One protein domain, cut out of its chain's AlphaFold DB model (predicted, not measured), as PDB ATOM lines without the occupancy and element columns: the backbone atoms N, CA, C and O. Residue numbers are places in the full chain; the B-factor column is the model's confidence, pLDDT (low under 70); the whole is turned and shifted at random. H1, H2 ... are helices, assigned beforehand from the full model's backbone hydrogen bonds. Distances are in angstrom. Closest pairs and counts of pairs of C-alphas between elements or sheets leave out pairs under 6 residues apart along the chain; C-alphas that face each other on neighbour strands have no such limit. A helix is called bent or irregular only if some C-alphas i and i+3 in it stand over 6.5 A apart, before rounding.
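What this domain is: This is residues 2 to 124 of the 135 residues of an uncharacterized protein of Aspergillus ruber CBS 135680 (UniProt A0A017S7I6). The model is a loose rod with a head at one end: H1, H2a and H6 pack on one another there at steep angles, and H2b, the second arm of the bent helix H2, reaches out of this head as a long arm. At the far tip the chain turns through the short helices H3 and H4 and folds back through H5 to H6 in the head, while H7 lies beside H2b on the side away from H5, reached by a long stretch with no named element. The printed part has 123 residues with seven named helices, in order H1 to H7, and no named strand: the class is all helix. The whole is loose, with a radius of gyration of the C-alphas of 18.1 A, and spans 59 by 28 by 23 A.

Where its parts are: H1 is residues 2 to 16, from C-alpha 2 at (-66.086, 165.430, 57.073), 21.2 A long; it is neither bent nor irregular, but only just, with C-alphas 5 and 8 at 6.1 A. H2, residues 21 to 51, was assigned as one helix by its hydrogen bonds but is bent: C-alphas 31 and 34 are 7.4 A apart. Its arms are H2a, residues 21 to 31, 15.4 A, and H2b, residues 34 to 51, 26.0 A, ending at C-alpha 51 at (-55.372, 146.722, 44.183). H3 is residues 55 to 60, 8.7 A. H4 is residues 62 to 65, 6.1 A between its end C-alphas, and so only just neither bent nor irregular. H5 is residues 71 to 74, 5.0 A. H6, residues 78 to 95, 23.9 A, is irregular: C-alphas 84 and 87 are 7.9 A apart, and it has a kink of 60 degrees near residue 85. H7 is residues 115 to 123, 12.3 A, ending at C-alpha 123 at (-65.678, 140.824, 40.680).

How they stand to each other: H1 and H2a touch as a helical hairpin, opposite ways at a steep tilt of 45 degrees; their closest C-alphas, of Cys 12 and Ala 24, are 5.0 A apart. H6 touches H1 with residues 78 to 86 alone, the same way at a steep tilt of 55 degrees, closest at the C-alphas of Pro 8 and Glu 79, 4.9 A. H6 also touches H2a, opposite ways at a steep tilt of 69 degrees, only just short of about perpendicular; the C-alphas of Val 27 and Ser 90 are closest, at 6.1 A. The packing is mostly crossed: none of these three pairs is at a shallow tilt. H2a and H2b stand at a steep tilt of 41 degrees. H2b and H5 are close but not clearly touching, with the closest C-alphas, of Ala 39 and Ile 73, at 7.8 A. H2b and H7 are also close but not clearly touching, the same way at a shallow tilt of 23 degrees; the C-alphas of Glu 48 and Ser 122 are closest, at 7.2 A. H3 and H4 are close but not clearly touching, with the closest C-alphas, of Val 58 and Val 64, at 6.1 A. Among the pairs apart are H2b and H4, and H2b and H6. In H2a, H2b, H3 and H7 every O i to N i+4 pair is within hydrogen-bond range; in H1 10 of 11 are and in H6 12 of 14, while H4 and H5 are too short for such a pair.

The domain as a whole: The two C-alphas farthest apart, of Ser 19 and Arg 60, are 60.5 A from each other. The printed part, residues 2 to 124, has no cut. The link from H6 to H7, residues 96 to 114, is long; the other links are tight. Mean pLDDT of the printed part is 93.0, and residues 66 to 68 are under 70.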
ATOM      1  N   ALA A   2     -65.543 164.970  55.780       94.56
ATOM      2  CA  ALA A   2     -66.086 165.430  57.073       94.56
ATOM      3  C   ALA A   2     -65.856 166.928  57.383       94.56
ATOM      4  O   ALA A   2     -66.764 167.611  57.843       94.56
ATOM      5  N   MET A   3     -64.671 167.474  57.072       93.06
ATOM      6  CA  MET A   3     -64.421 168.921  57.199       93.06
ATOM      7  C   MET A   3     -65.327 169.753  56.277       93.06
ATOM      8  O   MET A   3     -65.918 170.733  56.714       93.06
ATOM      9  N   GLU A   4     -65.506 169.320  55.025       94.94
ATOM     10  CA  GLU A   4     -66.469 169.926  54.099       94.94
ATOM     11  C   GLU A   4     -67.933 169.666  54.489       94.94
ATOM     12  O   GLU A   4     -68.810 170.245  53.872       94.94
ATOM     13  N   ASP A   5     -68.240 168.800  55.454       96.38
ATOM     14  CA  ASP A   5     -69.596 168.705  56.004       96.38
ATOM     15  C   ASP A   5     -69.780 169.730  57.128       96.38
ATOM     16  O   ASP A   5     -70.842 170.336  57.226       96.38
ATOM     17  N   ALA A   6     -68.739 169.981  57.929       97.25
ATOM     18  CA  ALA A   6     -68.784 170.911  59.053       97.25
ATOM     19  C   ALA A   6     -68.858 172.386  58.621       97.25
ATOM     20  O   ALA A   6     -69.761 173.093  59.063       97.25
ATOM     21  N   TYR A   7     -67.948 172.853  57.755       95.56
ATOM     22  CA  TYR A   7     -67.901 174.267  57.347       95.56
ATOM     23  C   TYR A   7     -69.224 174.769  56.742       95.56
ATOM     24  O   TYR A   7     -69.825 175.681  57.313       95.56
ATOM     25  N   PRO A   8     -69.774 174.144  55.682       97.12
ATOM     26  CA  PRO A   8     -71.018 174.614  55.089       97.12
ATOM     27  C   PRO A   8     -72.231 174.404  55.994       97.12
ATOM     28  O   PRO A   8     -73.222 175.107  55.825       97.12
ATOM     29  N   LEU A   9     -72.194 173.469  56.956       98.44
ATOM     30  CA  LEU A   9     -73.276 173.341  57.936       98.44
ATOM     31  C   LEU A   9     -73.373 174.611  58.781       98.44
ATOM     32  O   LEU A   9     -74.466 175.146  58.957       98.44
ATOM     33  N   VAL A  10     -72.235 175.110  59.268       97.94
ATOM     34  CA  VAL A  10     -72.184 176.355  60.044       97.94
ATOM     35  C   VAL A  10     -72.663 177.532  59.195       97.94
ATOM     36  O   VAL A  10     -73.512 178.292  59.656       97.94
ATOM     37  N   THR A  11     -72.214 177.638  57.941       98.31
ATOM     38  CA  THR A  11     -72.657 178.693  57.015       98.31
ATOM     39  C   THR A  11     -74.163 178.629  56.746       98.31
ATOM     40  O   THR A  11     -74.848 179.647  56.817       98.31
ATOM     41  N   CYS A  12     -74.725 177.437  56.512       98.69
ATOM     42  CA  CYS A  12     -76.170 177.265  56.351       98.69
ATOM     43  C   CYS A  12     -76.937 177.694  57.608       98.69
ATOM     44  O   CYS A  12     -77.946 178.389  57.501       98.69
ATOM     45  N   LEU A  13     -76.471 177.305  58.800       98.62
ATOM     46  CA  LEU A  13     -77.101 177.683  60.072       98.62
ATOM     47  C   LEU A  13     -77.020 179.194  60.327       98.62
ATOM     48  O   LEU A  13     -77.975 179.780  60.834       98.62
ATOM     49  N   GLN A  14     -75.910 179.831  59.952       98.38
ATOM     50  CA  GLN A  14     -75.762 181.283  59.999       98.38
ATOM     51  C   GLN A  14     -76.784 181.975  59.087       98.38
ATOM     52  O   GLN A  14     -77.433 182.923  59.525       98.38
ATOM     53  N   LEU A  15     -76.942 181.503  57.845       98.25
ATOM     54  CA  LEU A  15     -77.843 182.107  56.854       98.25
ATOM     55  C   LEU A  15     -79.326 181.866  57.161       98.25
ATOM     56  O   LEU A  15     -80.139 182.765  56.963       98.25
ATOM     57  N   GLY A  16     -79.691 180.684  57.663       97.44
ATOM     58  CA  GLY A  16     -81.066 180.387  58.085       97.44
ATOM     59  C   GLY A  16     -81.449 181.015  59.426       97.44
ATOM     60  O   GLY A  16     -82.626 181.230  59.701       97.44
ATOM     61  N   GLY A  17     -80.470 181.327  60.277       97.25
ATOM     62  CA  GLY A  17     -80.721 181.881  61.600       97.25
ATOM     63  C   GLY A  17     -81.521 180.943  62.515       97.25
ATOM     64  O   GLY A  17     -81.757 179.768  62.233       97.25
ATOM     65  N   LYS A  18     -81.943 181.471  63.670       97.25
ATOM     66  CA  LYS A  18     -82.650 180.681  64.697       97.25
ATOM     67  C   LYS A  18     -84.081 180.302  64.299       97.25
ATOM     68  O   LYS A  18     -84.611 179.350  64.863       97.25
ATOM     69  N   SER A  19     -84.704 181.047  63.386       96.81
ATOM     70  CA  SER A  19     -86.071 180.792  62.919       96.81
ATOM     71  C   SER A  19     -86.153 179.587  61.987       96.81
ATOM     72  O   SER A  19     -87.136 178.856  62.048       96.81
ATOM     73  N   ASP A  20     -85.111 179.337  61.184       96.81
ATOM     74  CA  ASP A  20     -85.185 178.407  60.052       96.81
ATOM     75  C   ASP A  20     -84.110 177.309  60.088       96.81
ATOM     76  O   ASP A  20     -83.645 176.832  59.053       96.81
ATOM     77  N   ILE A  21     -83.756 176.838  61.290       98.19
ATOM     78  CA  ILE A  21     -82.768 175.757  61.502       98.19
ATOM     79  C   ILE A  21     -83.099 174.511  60.664       98.19
ATOM     80  O   ILE A  21     -82.214 173.910  60.058       98.19
ATOM     81  N   SER A  22     -84.380 174.129  60.597       98.38
ATOM     82  CA  SER A  22     -84.820 172.966  59.814       98.38
ATOM     83  C   SER A  22     -84.525 173.138  58.320       98.38
ATOM     84  O   SER A  22     -84.004 172.227  57.675       98.38
ATOM     85  N   LEU A  23     -84.794 174.325  57.767       98.56
ATOM     86  CA  LEU A  23     -84.499 174.621  56.368       98.56
ATOM     87  C   LEU A  23     -82.989 174.668  56.121       98.56
ATOM     88  O   LEU A  23     -82.527 174.065  55.157       98.56
ATOM     89  N   ALA A  24     -82.219 175.292  57.015       98.69
ATOM     90  CA  ALA A  24     -80.763 175.363  56.916       98.69
ATOM     91  C   ALA A  24     -80.104 173.974  56.837       98.69
ATOM     92  O   ALA A  24     -79.261 173.735  55.972       98.69
ATOM     93  N   VAL A  25     -80.522 173.030  57.688       98.56
ATOM     94  CA  VAL A  25     -80.004 171.648  57.663       98.56
ATOM     95  C   VAL A  25     -80.425 170.914  56.384       98.56
ATOM     96  O   VAL A  25     -79.642 170.149  55.820       98.56
ATOM     97  N   ARG A  26     -81.634 171.168  55.864       98.69
ATOM     98  CA  ARG A  26     -82.081 170.593  54.582       98.69
ATOM     99  C   ARG A  26     -81.285 171.140  53.396       98.69
ATOM    100  O   ARG A  26     -80.897 170.354  52.534       98.69
ATOM    101  N   VAL A  27     -81.012 172.447  53.372       98.75
ATOM    102  CA  VAL A  27     -80.148 173.083  52.365       98.75
ATOM    103  C   VAL A  27     -78.744 172.488  52.435       98.75
ATOM    104  O   VAL A  27     -78.219 172.054  51.414       98.75
ATOM    105  N   HIS A  28     -78.162 172.375  53.634       98.69
ATOM    106  CA  HIS A  28     -76.858 171.729  53.824       98.69
ATOM    107  C   HIS A  28     -76.824 170.319  53.226       98.69
ATOM    108  O   HIS A  28     -75.968 170.035  52.387       98.69
ATOM    109  N   ASN A  29     -77.794 169.468  53.574       98.44
ATOM    110  CA  ASN A  29     -77.871 168.115  53.031       98.44
ATOM    111  C   ASN A  29     -77.969 168.121  51.495       98.44
ATOM    112  O   ASN A  29     -77.271 167.358  50.829       98.44
ATOM    113  N   HIS A  30     -78.774 169.014  50.916       98.25
ATOM    114  CA  HIS A  30     -78.948 169.112  49.466       98.25
ATOM    115  C   HIS A  30     -77.673 169.570  48.731       98.25
ATOM    116  O   HIS A  30     -77.365 169.071  47.646       98.25
ATOM    117  N   LEU A  31     -76.907 170.503  49.302       98.31
ATOM    118  CA  LEU A  31     -75.650 170.987  48.712       98.31
ATOM    119  C   LEU A  31     -74.501 169.972  48.846       98.31
ATOM    120  O   LEU A  31     -73.518 170.040  48.102       98.31
ATOM    121  N   ARG A  32     -74.603 169.039  49.802       98.00
ATOM    122  CA  ARG A  32     -73.541 168.085  50.152       98.00
ATOM    123  C   ARG A  32     -73.735 166.692  49.583       98.00
ATOM    124  O   ARG A  32     -72.751 166.085  49.165       98.00
ATOM    125  N   PHE A  33     -74.968 166.192  49.552       97.62
ATOM    126  CA  PHE A  33     -75.261 164.787  49.279       97.62
ATOM    127  C   PHE A  33     -74.616 164.276  47.985       97.62
ATOM    128  O   PHE A  33     -73.824 163.337  48.018       97.62
ATOM    129  N   GLU A  34     -74.888 164.923  46.849       96.88
ATOM    130  CA  GLU A  34     -74.384 164.465  45.547       96.88
ATOM    131  C   GLU A  34     -72.851 164.497  45.487       96.88
ATOM    132  O   GLU A  34     -72.224 163.561  44.985       96.88
ATOM    133  N   ARG A  35     -72.235 165.540  46.052       96.88
ATOM    134  CA  ARG A  35     -70.779 165.695  46.116       96.88
ATOM    135  C   ARG A  35     -70.129 164.607  46.973       96.88
ATOM    136  O   ARG A  35     -69.144 164.004  46.546       96.88
ATOM    137  N   VAL A  36     -70.678 164.333  48.159       96.75
ATOM    138  CA  VAL A  36     -70.195 163.267  49.055       96.75
ATOM    139  C   VAL A  36     -70.319 161.909  48.375       96.75
ATOM    140  O   VAL A  36     -69.348 161.151  48.362       96.75
ATOM    141  N   SER A  37     -71.456 161.630  47.739       96.00
ATOM    142  CA  SER A  37     -71.670 160.390  46.996       96.00
ATOM    143  C   SER A  37     -70.680 160.235  45.832       96.00
ATOM    144  O   SER A  37     -70.154 159.147  45.607       96.00
ATOM    145  N   CYS A  38     -70.339 161.310  45.112       95.06
ATOM    146  CA  CYS A  38     -69.293 161.254  44.083       95.06
ATOM    147  C   CYS A  38     -67.914 160.945  44.689       95.06
ATOM    148  O   CYS A  38     -67.196 160.087  44.180       95.06
ATOM    149  N   ALA A  39     -67.550 161.591  45.801       94.06
ATOM    150  CA  ALA A  39     -66.273 161.346  46.472       94.06
ATOM    151  C   ALA A  39     -66.159 159.906  47.009       94.06
ATOM    152  O   ALA A  39     -65.102 159.285  46.910       94.06
ATOM    153  N   GLN A  40     -67.253 159.338  47.526       94.12
ATOM    154  CA  GLN A  40     -67.307 157.931  47.935       94.12
ATOM    155  C   GLN A  40     -67.089 156.992  46.742       94.12
ATOM    156  O   GLN A  40     -66.253 156.092  46.821       94.12
ATOM    157  N   LYS A  41     -67.774 157.235  45.616       92.38
ATOM    158  CA  LYS A  41     -67.600 156.454  44.382       92.38
ATOM    159  C   LYS A  41     -66.168 156.528  43.843       92.38
ATOM    160  O   LYS A  41     -65.612 155.510  43.434       92.38
ATOM    161  N   MET A  42     -65.546 157.708  43.890       90.25
ATOM    162  CA  MET A  42     -64.132 157.888  43.545       90.25
ATOM    163  C   MET A  42     -63.227 157.006  44.424       90.25
ATOM    164  O   MET A  42     -62.294 156.392  43.915       90.25
ATOM    165  N   GLY A  43     -63.526 156.882  45.721       89.38
ATOM    166  CA  GLY A  43     -62.796 155.995  46.629       89.38
ATOM    167  C   GLY A  43     -62.783 154.531  46.170       89.38
ATOM    168  O   GLY A  43     -61.731 153.893  46.210       89.38
ATOM    169  N   PHE A  44     -63.908 154.021  45.658       89.50
ATOM    170  CA  PHE A  44     -63.963 152.686  45.049       89.50
ATOM    171  C   PHE A  44     -63.091 152.594  43.796       89.50
ATOM    172  O   PHE A  44     -62.306 151.660  43.676       89.50
ATOM    173  N   HIS A  45     -63.159 153.582  42.900       85.06
ATOM    174  CA  HIS A  45     -62.322 153.602  41.697       85.06
ATOM    175  C   HIS A  45     -60.822 153.594  42.034       85.06
ATOM    176  O   HIS A  45     -60.052 152.835  41.445       85.06
ATOM    177  N   HIS A  46     -60.405 154.384  43.025       86.12
ATOM    178  CA  HIS A  46     -59.024 154.379  43.495       86.12
ATOM    179  C   HIS A  46     -58.628 153.036  44.096       86.12
ATOM    180  O   HIS A  46     -57.574 152.520  43.736       86.12
ATOM    181  N   ARG A  47     -59.465 152.442  44.955       87.25
ATOM    182  CA  ARG A  47     -59.214 151.101  45.503       87.25
ATOM    183  C   ARG A  47     -58.987 150.083  44.386       87.25
ATOM    184  O   ARG A  47     -57.994 149.365  44.434       87.25
ATOM    185  N   GLU A  48     -59.867 150.051  43.387       85.81
ATOM    186  CA  GLU A  48     -59.744 149.140  42.242       85.81
ATOM    187  C   GLU A  48     -58.440 149.355  41.479       85.81
ATOM    188  O   GLU A  48     -57.745 148.386  41.172       85.81
ATOM    189  N   LYS A  49     -58.073 150.617  41.220       82.50
ATOM    190  CA  LYS A  49     -56.802 150.950  40.574       82.50
ATOM    191  C   LYS A  49     -55.630 150.433  41.408       82.50
ATOM    192  O   LYS A  49     -54.823 149.670  40.895       82.50
ATOM    193  N   PHE A  50     -55.556 150.780  42.693       85.44
ATOM    194  CA  PHE A  50     -54.442 150.410  43.570       85.44
ATOM    195  C   PHE A  50     -54.304 148.897  43.786       85.44
ATOM    196  O   PHE A  50     -53.186 148.389  43.797       85.44
ATOM    197  N   HIS A  51     -55.410 148.168  43.943       87.12
ATOM    198  CA  HIS A  51     -55.372 146.722  44.183       87.12
ATOM    199  C   HIS A  51     -54.988 145.910  42.941       87.12
ATOM    200  O   HIS A  51     -54.432 144.825  43.085       87.12
ATOM    201  N   ASN A  52     -55.260 146.430  41.741       83.62
ATOM    202  CA  ASN A  52     -54.978 145.749  40.477       83.62
ATOM    203  C   ASN A  52     -53.770 146.344  39.723       83.62
ATOM    204  O   ASN A  52     -53.532 145.985  38.572       83.62
ATOM    205  N   THR A  53     -53.026 147.269  40.338       86.12
ATOM    206  CA  THR A  53     -51.839 147.891  39.732       86.12
ATOM    207  C   THR A  53     -50.651 146.927  39.728       86.12
ATOM    208  O   THR A  53     -50.350 146.302  40.745       86.12
ATOM    209  N   ASP A  54     -49.930 146.867  38.606       88.56
ATOM    210  CA  ASP A  54     -48.604 146.249  38.534       88.56
ATOM    211  C   ASP A  54     -47.563 147.181  39.179       88.56
ATOM    212  O   ASP A  54     -47.174 148.217  38.632       88.56
ATOM    213  N   TRP A  55     -47.113 146.818  40.378       88.25
ATOM    214  CA  TRP A  55     -46.154 147.613  41.143       88.25
ATOM    215  C   TRP A  55     -44.740 147.604  40.549       88.25
ATOM    216  O   TRP A  55     -44.006 148.577  40.746       88.25
ATOM    217  N   ASP A  56     -44.368 146.580  39.773       92.19
ATOM    218  CA  ASP A  56     -43.079 146.538  39.074       92.19
ATOM    219  C   ASP A  56     -43.071 147.507  37.886       92.19
ATOM    220  O   ASP A  56     -42.027 148.068  37.528       92.19
ATOM    221  N   GLU A  57     -44.224 147.721  37.248       88.81
ATOM    222  CA  GLU A  57     -44.395 148.775  36.245       88.81
ATOM    223  C   GLU A  57     -44.324 150.167  36.883       88.81
ATOM    224  O   GLU A  57     -43.580 151.021  36.399       88.81
ATOM    225  N   VAL A  58     -45.015 150.389  38.005       88.19
ATOM    226  CA  VAL A  58     -44.972 151.673  38.729       88.19
ATOM    227  C   VAL A  58     -43.557 152.015  39.192       88.19
ATOM    228  O   VAL A  58     -43.144 153.169  39.084       88.19
ATOM    229  N   ALA A  59     -42.785 151.033  39.664       88.94
ATOM    230  CA  ALA A  59     -41.392 151.247  40.052       88.94
ATOM    231  C   ALA A  59     -40.525 151.733  38.875       88.94
ATOM    232  O   ALA A  59     -39.614 152.539  39.065       88.94
ATOM    233  N   ARG A  60     -40.825 151.274  37.651       92.75
ATOM    234  CA  ARG A  60     -40.154 151.705  36.413       92.75
ATOM    235  C   ARG A  60     -40.690 153.035  35.880       92.75
ATOM    236  O   ARG A  60     -39.924 153.806  35.307       92.75
ATOM    237  N   ASN A  61     -41.980 153.310  36.061       87.25
ATOM    238  CA  ASN A  61     -42.643 154.533  35.621       87.25
ATOM    239  C   ASN A  61     -43.651 155.042  36.674       87.25
ATOM    240  O   ASN A  61     -44.853 154.777  36.571       87.25
ATOM    241  N   PRO A  62     -43.204 155.846  37.655       83.12
ATOM    242  CA  PRO A  62     -44.074 156.341  38.726       83.12
ATOM    243  C   PRO A  62     -45.253 157.198  38.240       83.12
ATOM    244  O   PRO A  62     -46.254 157.347  38.944       83.12
ATOM    245  N   ASN A  63     -45.175 157.740  37.019       81.44
ATOM    246  CA  ASN A  63     -46.228 158.579  36.452       81.44
ATOM    247  C   ASN A  63     -47.540 157.822  36.190       81.44
ATOM    248  O   ASN A  63     -48.583 158.469  36.106       81.44
ATOM    249  N   VAL A  64     -47.519 156.483  36.140       74.50
ATOM    250  CA  VAL A  64     -48.715 155.623  35.992       74.50
ATOM    251  C   VAL A  64     -49.737 155.857  37.123       74.50
ATOM    252  O   VAL A  64     -50.954 155.733  36.929       74.50
ATOM    253  N   LEU A  65     -49.262 156.285  38.298       73.88
ATOM    254  CA  LEU A  65     -50.093 156.675  39.442       73.88
ATOM    255  C   LEU A  65     -50.097 158.188  39.718       73.88
ATOM    256  O   LEU A  65     -50.733 158.620  40.677       73.88
ATOM    257  N   SER A  66     -49.424 159.011  38.908       64.56
ATOM    258  CA  SER A  66     -49.425 160.463  39.123       64.56
ATOM    259  C   SER A  66     -50.806 161.062  38.814       64.56
ATOM    260  O   SER A  66     -51.444 160.675  37.840       64.56
ATOM    261  N   LYS A  67     -51.260 161.996  39.666       63.09
ATOM    262  CA  LYS A  67     -52.632 162.546  39.759       63.09
ATOM    263  C   LYS A  67     -53.696 161.537  40.207       63.09
ATOM    264  O   LYS A  67     -54.498 161.043  39.425       63.09
ATOM    265  N   THR A  68     -53.751 161.305  41.514       64.75
ATOM    266  CA  THR A  68     -54.848 160.568  42.159       64.75
ATOM    267  C   THR A  68     -55.971 161.463  42.667       64.75
ATOM    268  O   THR A  68     -56.939 160.941  43.198       64.75
ATOM    269  N   THR A  69     -55.862 162.791  42.588       74.44
ATOM    270  CA  THR A  69     -56.883 163.661  43.183       74.44
ATOM    271  C   THR A  69     -57.359 164.705  42.195       74.44
ATOM    272  O   THR A  69     -56.565 165.504  41.704       74.44
ATOM    273  N   ALA A  70     -58.663 164.673  41.946       87.06
ATOM    274  CA  ALA A  70     -59.335 165.482  40.952       87.06
ATOM    275  C   ALA A  70     -59.433 166.960  41.350       87.06
ATOM    276  O   ALA A  70     -59.631 167.283  42.530       87.06
ATOM    277  N   ASP A  71     -59.369 167.864  40.371       91.00
ATOM    278  CA  ASP A  71     -59.406 169.312  40.624       91.00
ATOM    279  C   ASP A  71     -60.737 169.743  41.269       91.00
ATOM    280  O   ASP A  71     -60.749 170.588  42.167       91.00
ATOM    281  N   TRP A  72     -61.854 169.104  40.894       92.56
ATOM    282  CA  TRP A  72     -63.174 169.369  41.486       92.56
ATOM    283  C   TRP A  72     -63.258 168.996  42.976       92.56
ATOM    284  O   TRP A  72     -64.109 169.523  43.694       92.56
ATOM    285  N   ILE A  73     -62.379 168.114  43.465       93.31
ATOM    286  CA  ILE A  73     -62.209 167.865  44.900       93.31
ATOM    287  C   ILE A  73     -61.313 168.939  45.509       93.31
ATOM    288  O   ILE A  73     -61.737 169.611  46.444       93.31
ATOM    289  N   MET A  74     -60.102 169.110  44.975       91.06
ATOM    290  CA  MET A  74     -59.036 169.888  45.620       91.06
ATOM    291  C   MET A  74     -59.271 171.399  45.637       91.06
ATOM    292  O   MET A  74     -58.748 172.082  46.512       91.06
ATOM    293  N   ARG A  75     -60.011 171.926  44.660       93.19
ATOM    294  CA  ARG A  75     -60.198 173.372  44.458       93.19
ATOM    295  C   ARG A  75     -61.571 173.873  44.897       93.19
ATOM    296  O   ARG A  75     -61.939 174.996  44.568       93.19
ATOM    297  N   HIS A  76     -62.353 173.042  45.581       95.81
ATOM    298  CA  HIS A  76     -63.681 173.426  46.037       95.81
ATOM    299  C   HIS A  76     -63.613 174.183  47.361       95.81
ATOM    300  O   HIS A  76     -63.116 173.650  48.351       95.81
ATOM    301  N   ASP A  77     -64.192 175.380  47.387       97.50
ATOM    302  CA  ASP A  77     -64.525 176.075  48.624       97.50
ATOM    303  C   ASP A  77     -65.987 175.760  49.009       97.50
ATOM    304  O   ASP A  77     -66.918 176.197  48.320       97.50
ATOM    305  N   PRO A  78     -66.224 174.962  50.067       96.94
ATOM    306  CA  PRO A  78     -67.574 174.587  50.465       96.94
ATOM    307  C   PRO A  78     -68.344 175.734  51.131       96.94
ATOM    308  O   PRO A  78     -69.571 175.744  51.054       96.94
ATOM    309  N   GLU A  79     -67.667 176.682  51.778       97.56
ATOM    310  CA  GLU A  79     -68.310 177.810  52.456       97.56
ATOM    311  C   GLU A  79     -68.770 178.853  51.434       97.56
ATOM    312  O   GLU A  79     -69.946 179.230  51.418       97.56
ATOM    313  N   GLU A  80     -67.886 179.243  50.511       98.31
ATOM    314  CA  GLU A  80     -68.230 180.143  49.405       98.31
ATOM    315  C   GLU A  80     -69.375 179.563  48.560       98.31
ATOM    316  O   GLU A  80     -70.318 180.266  48.182       98.31
ATOM    317  N   TYR A  81     -69.351 178.250  48.315       98.44
ATOM    318  CA  TYR A  81     -70.418 177.577  47.585       98.44
ATOM    319  C   TYR A  81     -71.782 177.704  48.272       98.44
ATOM    320  O   TYR A  81     -72.786 177.888  47.579       98.44
ATOM    321  N   VAL A  82     -71.843 177.651  49.608       98.62
ATOM    322  CA  VAL A  82     -73.092 177.896  50.342       98.62
ATOM    323  C   VAL A  82     -73.548 179.335  50.158       98.62
ATOM    324  O   VAL A  82     -74.697 179.532  49.772       98.62
ATOM    325  N   TYR A  83     -72.684 180.333  50.368       98.69
ATOM    326  CA  TYR A  83     -73.072 181.740  50.191       98.69
ATOM    327  C   TYR A  83     -73.655 182.013  48.800       98.69
ATOM    328  O   TYR A  83     -74.673 182.694  48.675       98.69
ATOM    329  N   ASN A  84     -73.067 181.411  47.768       98.62
ATOM    330  CA  ASN A  84     -73.506 181.583  46.386       98.62
ATOM    331  C   ASN A  84     -74.828 180.865  46.061       98.62
ATOM    332  O   ASN A  84     -75.537 181.280  45.145       98.62
ATOM    333  N   ASN A  85     -75.174 179.790  46.779       98.69
ATOM    334  CA  ASN A  85     -76.277 178.899  46.396       98.69
ATOM    335  C   ASN A  85     -77.394 178.766  47.435       98.69
ATOM    336  O   ASN A  85     -78.434 178.194  47.105       98.69
ATOM    337  N   TYR A  86     -77.230 179.285  48.657       98.62
ATOM    338  CA  TYR A  86     -78.170 179.065  49.759       98.62
ATOM    339  C   TYR A  86     -79.598 179.463  49.385       98.62
ATOM    340  O   TYR A  86     -80.497 178.636  49.483       98.62
ATOM    341  N   ASN A  87     -79.797 180.682  48.871       98.38
ATOM    342  CA  ASN A  87     -81.125 181.179  48.495       98.38
ATOM    343  C   ASN A  87     -81.747 180.384  47.336       98.38
ATOM    344  O   ASN A  87     -82.941 180.092  47.332       98.38
ATOM    345  N   SER A  88     -80.944 180.013  46.338       98.56
ATOM    346  CA  SER A  88     -81.420 179.215  45.204       98.56
ATOM    347  C   SER A  88     -81.845 177.816  45.655       98.56
ATOM    348  O   SER A  88     -82.897 177.324  45.254       98.56
ATOM    349  N   CYS A  89     -81.063 177.197  46.539       98.50
ATOM    350  CA  CYS A  89     -81.359 175.887  47.104       98.50
ATOM    351  C   CYS A  89     -82.537 175.938  48.090       98.50
ATOM    352  O   CYS A  89     -83.394 175.058  48.073       98.50
ATOM    353  N   SER A  90     -82.652 176.988  48.908       98.44
ATOM    354  CA  SER A  90     -83.801 177.166  49.796       98.44
ATOM    355  C   SER A  90     -85.088 177.315  48.991       98.44
ATOM    356  O   SER A  90     -86.061 176.635  49.295       98.44
ATOM    357  N   ASN A  91     -85.073 178.118  47.922       98.50
ATOM    358  CA  ASN A  91     -86.213 178.277  47.017       98.50
ATOM    359  C   ASN A  91     -86.542 176.983  46.268       98.50
ATOM    360  O   ASN A  91     -87.710 176.703  46.023       98.50
ATOM    361  N   HIS A  92     -85.545 176.168  45.927       98.38
ATOM    362  CA  HIS A  92     -85.799 174.832  45.394       98.38
ATOM    363  C   HIS A  92     -86.572 173.960  46.386       98.38
ATOM    364  O   HIS A  92     -87.537 173.298  46.017       98.38
ATOM    365  N   ILE A  93     -86.187 174.008  47.660       98.12
ATOM    366  CA  ILE A  93     -86.793 173.201  48.719       98.12
ATOM    367  C   ILE A  93     -88.199 173.689  49.104       98.12
ATOM    368  O   ILE A  93     -89.039 172.870  49.477       98.12
ATOM    369  N   THR A  94     -88.451 174.999  49.081       98.06
ATOM    370  CA  THR A  94     -89.705 175.594  49.577       98.06
ATOM    371  C   THR A  94     -90.697 175.951  48.478       98.06
ATOM    372  O   THR A  94     -91.898 175.915  48.725       98.06
ATOM    373  N   LEU A  95     -90.209 176.302  47.287       97.88
ATOM    374  CA  LEU A  95     -91.004 176.800  46.160       97.88
ATOM    375  C   LEU A  95     -90.888 175.910  44.914       97.88
ATOM    376  O   LEU A  95     -91.375 176.297  43.857       97.88
ATOM    377  N   GLU A  96     -90.207 174.762  45.011       95.81
ATOM    378  CA  GLU A  96     -89.988 173.823  43.899       95.81
ATOM    379  C   GLU A  96     -89.280 174.454  42.682       95.81
ATOM    380  O   GLU A  96     -89.369 173.972  41.552       95.81
ATOM    381  N   MET A  97     -88.527 175.537  42.904       97.62
ATOM    382  CA  MET A  97     -87.746 176.196  41.857       97.62
ATOM    383  C   MET A  97     -86.625 175.278  41.346       97.62
ATOM    384  O   MET A  97     -86.023 174.558  42.139       97.62
ATOM    385  N   PRO A  98     -86.266 175.301  40.051       97.38
ATOM    386  CA  PRO A  98     -85.159 174.493  39.553       97.38
ATOM    387  C   PRO A  98     -83.831 174.849  40.233       97.38
ATOM    388  O   PRO A  98     -83.434 176.012  40.275       97.38
ATOM    389  N   PHE A  99     -83.109 173.835  40.704       97.06
ATOM    390  CA  PHE A  99     -81.758 173.970  41.237       97.06
ATOM    391  C   PHE A  99     -80.930 172.750  40.847       97.06
ATOM    392  O   PHE A  99     -81.430 171.626  40.808       97.06
ATOM    393  N   LYS A 100     -79.653 172.970  40.531       95.75
ATOM    394  CA  LYS A 100     -78.711 171.907  40.193       95.75
ATOM    395  C   LYS A 100     -77.369 172.226  40.832       95.75
ATOM    396  O   LYS A 100     -76.839 173.312  40.617       95.75
ATOM    397  N   ASN A 101     -76.803 171.261  41.549       96.69
ATOM    398  CA  ASN A 101     -75.457 171.407  42.077       96.69
ATOM    399  C   ASN A 101     -74.408 171.474  40.959       96.69
ATOM    400  O   ASN A 101     -74.547 170.862  39.896       96.69
ATOM    401  N   THR A 102     -73.324 172.189  41.231       96.25
ATOM    402  CA  THR A 102     -72.168 172.318  40.329       96.25
ATOM    403  C   THR A 102     -70.853 171.921  40.997       96.25
ATOM    404  O   THR A 102     -69.818 171.896  40.342       96.25
ATOM    405  N   ASN A 103     -70.884 171.538  42.276       96.38
ATOM    406  CA  ASN A 103     -69.732 171.090  43.064       96.38
ATOM    407  C   ASN A 103     -69.436 169.578  42.932       96.38
ATOM    408  O   ASN A 103     -68.892 168.961  43.852       96.38
ATOM    409  N   MET A 104     -69.790 168.988  41.790       95.06
ATOM    410  CA  MET A 104     -69.580 167.578  41.437       95.06
ATOM    411  C   MET A 104     -68.662 167.479  40.196       95.06
ATOM    412  O   MET A 104     -68.355 168.523  39.616       95.06
ATOM    413  N   PRO A 105     -68.223 166.278  39.767       95.06
ATOM    414  CA  PRO A 105     -67.413 166.111  38.556       95.06
ATOM    415  C   PRO A 105     -67.992 166.897  37.357       95.06
ATOM    416  O   PRO A 105     -69.185 166.751  37.058       95.06
ATOM    417  N   PRO A 106     -67.213 167.755  36.670       94.31
ATOM    418  CA  PRO A 106     -67.721 168.548  35.553       94.31
ATOM    419  C   PRO A 106     -68.378 167.688  34.469       94.31
ATOM    420  O   PRO A 106     -67.866 166.651  34.071       94.31
ATOM    421  N   GLY A 107     -69.549 168.098  33.983       93.00
ATOM    422  CA  GLY A 107     -70.297 167.335  32.973       93.00
ATOM    423  C   GLY A 107     -71.012 166.082  33.499       93.00
ATOM    424  O   GLY A 107     -71.831 165.518  32.777       93.00
ATOM    425  N   TYR A 108     -70.792 165.684  34.753       93.25
ATOM    426  CA  TYR A 108     -71.541 164.599  35.372       93.25
ATOM    427  C   TYR A 108     -72.942 165.063  35.793       93.25
ATOM    428  O   TYR A 108     -73.184 166.213  36.176       93.25
ATOM    429  N   ARG A 109     -73.901 164.142  35.702       91.75
ATOM    430  CA  ARG A 109     -75.211 164.257  36.346       91.75
ATOM    431  C   ARG A 109     -75.308 163.132  37.355       91.75
ATOM    432  O   ARG A 109     -75.108 161.977  36.981       91.75
ATOM    433  N   TYR A 110     -75.613 163.477  38.602       93.12
ATOM    434  CA  TYR A 110     -75.708 162.494  39.667       93.12
ATOM    435  C   TYR A 110     -76.683 161.369  39.298       93.12
ATOM    436  O   TYR A 110     -77.822 161.612  38.895       93.12
ATOM    437  N   LYS A 111     -76.208 160.132  39.435       92.00
ATOM    438  CA  LYS A 111     -77.005 158.909  39.354       92.00
ATOM    439  C   LYS A 111     -76.743 158.145  40.642       92.00
ATOM    440  O   LYS A 111     -75.581 157.989  41.027       92.00
ATOM    441  N   SER A 112     -77.802 157.688  41.306       92.50
ATOM    442  CA  SER A 112     -77.649 156.831  42.478       92.50
ATOM    443  C   SER A 112     -76.891 155.563  42.101       92.50
ATOM    444  O   SER A 112     -77.036 155.053  40.991       92.50
ATOM    445  N   TRP A 113     -76.088 155.078  43.033       93.31
ATOM    446  CA  TRP A 113     -75.300 153.862  42.900       93.31
ATOM    447  C   TRP A 113     -75.317 153.133  44.239       93.31
ATOM    448  O   TRP A 113     -75.526 153.753  45.288       93.31
ATOM    449  N   THR A 114     -75.088 151.826  44.212       94.44
ATOM    450  CA  THR A 114     -74.968 151.018  45.428       94.44
ATOM    451  C   THR A 114     -73.583 150.404  45.547       94.44
ATOM    452  O   THR A 114     -72.881 150.196  44.560       94.44
ATOM    453  N   VAL A 115     -73.177 150.084  46.777       92.69
ATOM    454  CA  VAL A 115     -71.934 149.334  47.010       92.69
ATOM    455  C   VAL A 115     -71.987 147.984  46.296       92.69
ATOM    456  O   VAL A 115     -70.992 147.581  45.708       92.69
ATOM    457  N   GLN A 116     -73.145 147.319  46.297       94.38
ATOM    458  CA  GLN A 116     -73.330 146.032  45.632       94.38
ATOM    459  C   GLN A 116     -72.994 146.111  44.136       94.38
ATOM    460  O   GLN A 116     -72.176 145.330  43.668       94.38
ATOM    461  N   GLU A 117     -73.534 147.095  43.412       92.38
ATOM    462  CA  GLU A 117     -73.248 147.286  41.980       92.38
ATOM    463  C   GLU A 117     -71.748 147.478  41.703       92.38
ATOM    464  O   GLU A 117     -71.212 146.918  40.745       92.38
ATOM    465  N   LEU A 118     -71.056 148.261  42.542       91.62
ATOM    466  CA  LEU A 118     -69.620 148.515  42.379       91.62
ATOM    467  C   LEU A 118     -68.778 147.269  42.684       91.62
ATOM    468  O   LEU A 118     -67.797 147.014  41.988       91.62
ATOM    469  N   MET A 119     -69.162 146.492  43.700       90.12
ATOM    470  CA  MET A 119     -68.485 145.243  44.060       90.12
ATOM    471  C   MET A 119     -68.680 144.174  42.983       90.12
ATOM    472  O   MET A 119     -67.713 143.553  42.560       90.12
ATOM    473  N   GLU A 120     -69.898 144.015  42.466       92.44
ATOM    474  CA  GLU A 120     -70.180 143.067  41.387       92.44
ATOM    475  C   GLU A 120     -69.418 143.415  40.094       92.44
ATOM    476  O   GLU A 120     -68.956 142.520  39.386       92.44
ATOM    477  N   ALA A 121     -69.254 144.706  39.775       89.88
ATOM    478  CA  ALA A 121     -68.426 145.143  38.649       89.88
ATOM    479  C   ALA A 121     -66.935 144.814  38.861       89.88
ATOM    480  O   ALA A 121     -66.274 144.336  37.936       89.88
ATOM    481  N   SER A 122     -66.423 145.012  40.082       88.06
ATOM    482  CA  SER A 122     -65.057 144.628  40.476       88.06
ATOM    483  C   SER A 122     -64.824 143.120  40.319       88.06
ATOM    484  O   SER A 122     -63.853 142.716  39.676       88.06
ATOM    485  N   ASP A 123     -65.757 142.288  40.793       90.44
ATOM    486  CA  ASP A 123     -65.678 140.824  40.680       90.44
ATOM    487  C   ASP A 123     -65.619 140.362  39.213       90.44
ATOM    488  O   ASP A 123     -64.900 139.416  38.873       90.44
ATOM    489  N   ARG A 124     -66.330 141.063  38.319       91.31
ATOM    490  CA  ARG A 124     -66.291 140.831  36.863       91.31
ATOM    491  C   ARG A 124     -65.085 141.460  36.158       91.31
ATOM    492  O   ARG A 124     -64.907 141.229  34.964       91.31
TER     493      ARG A 124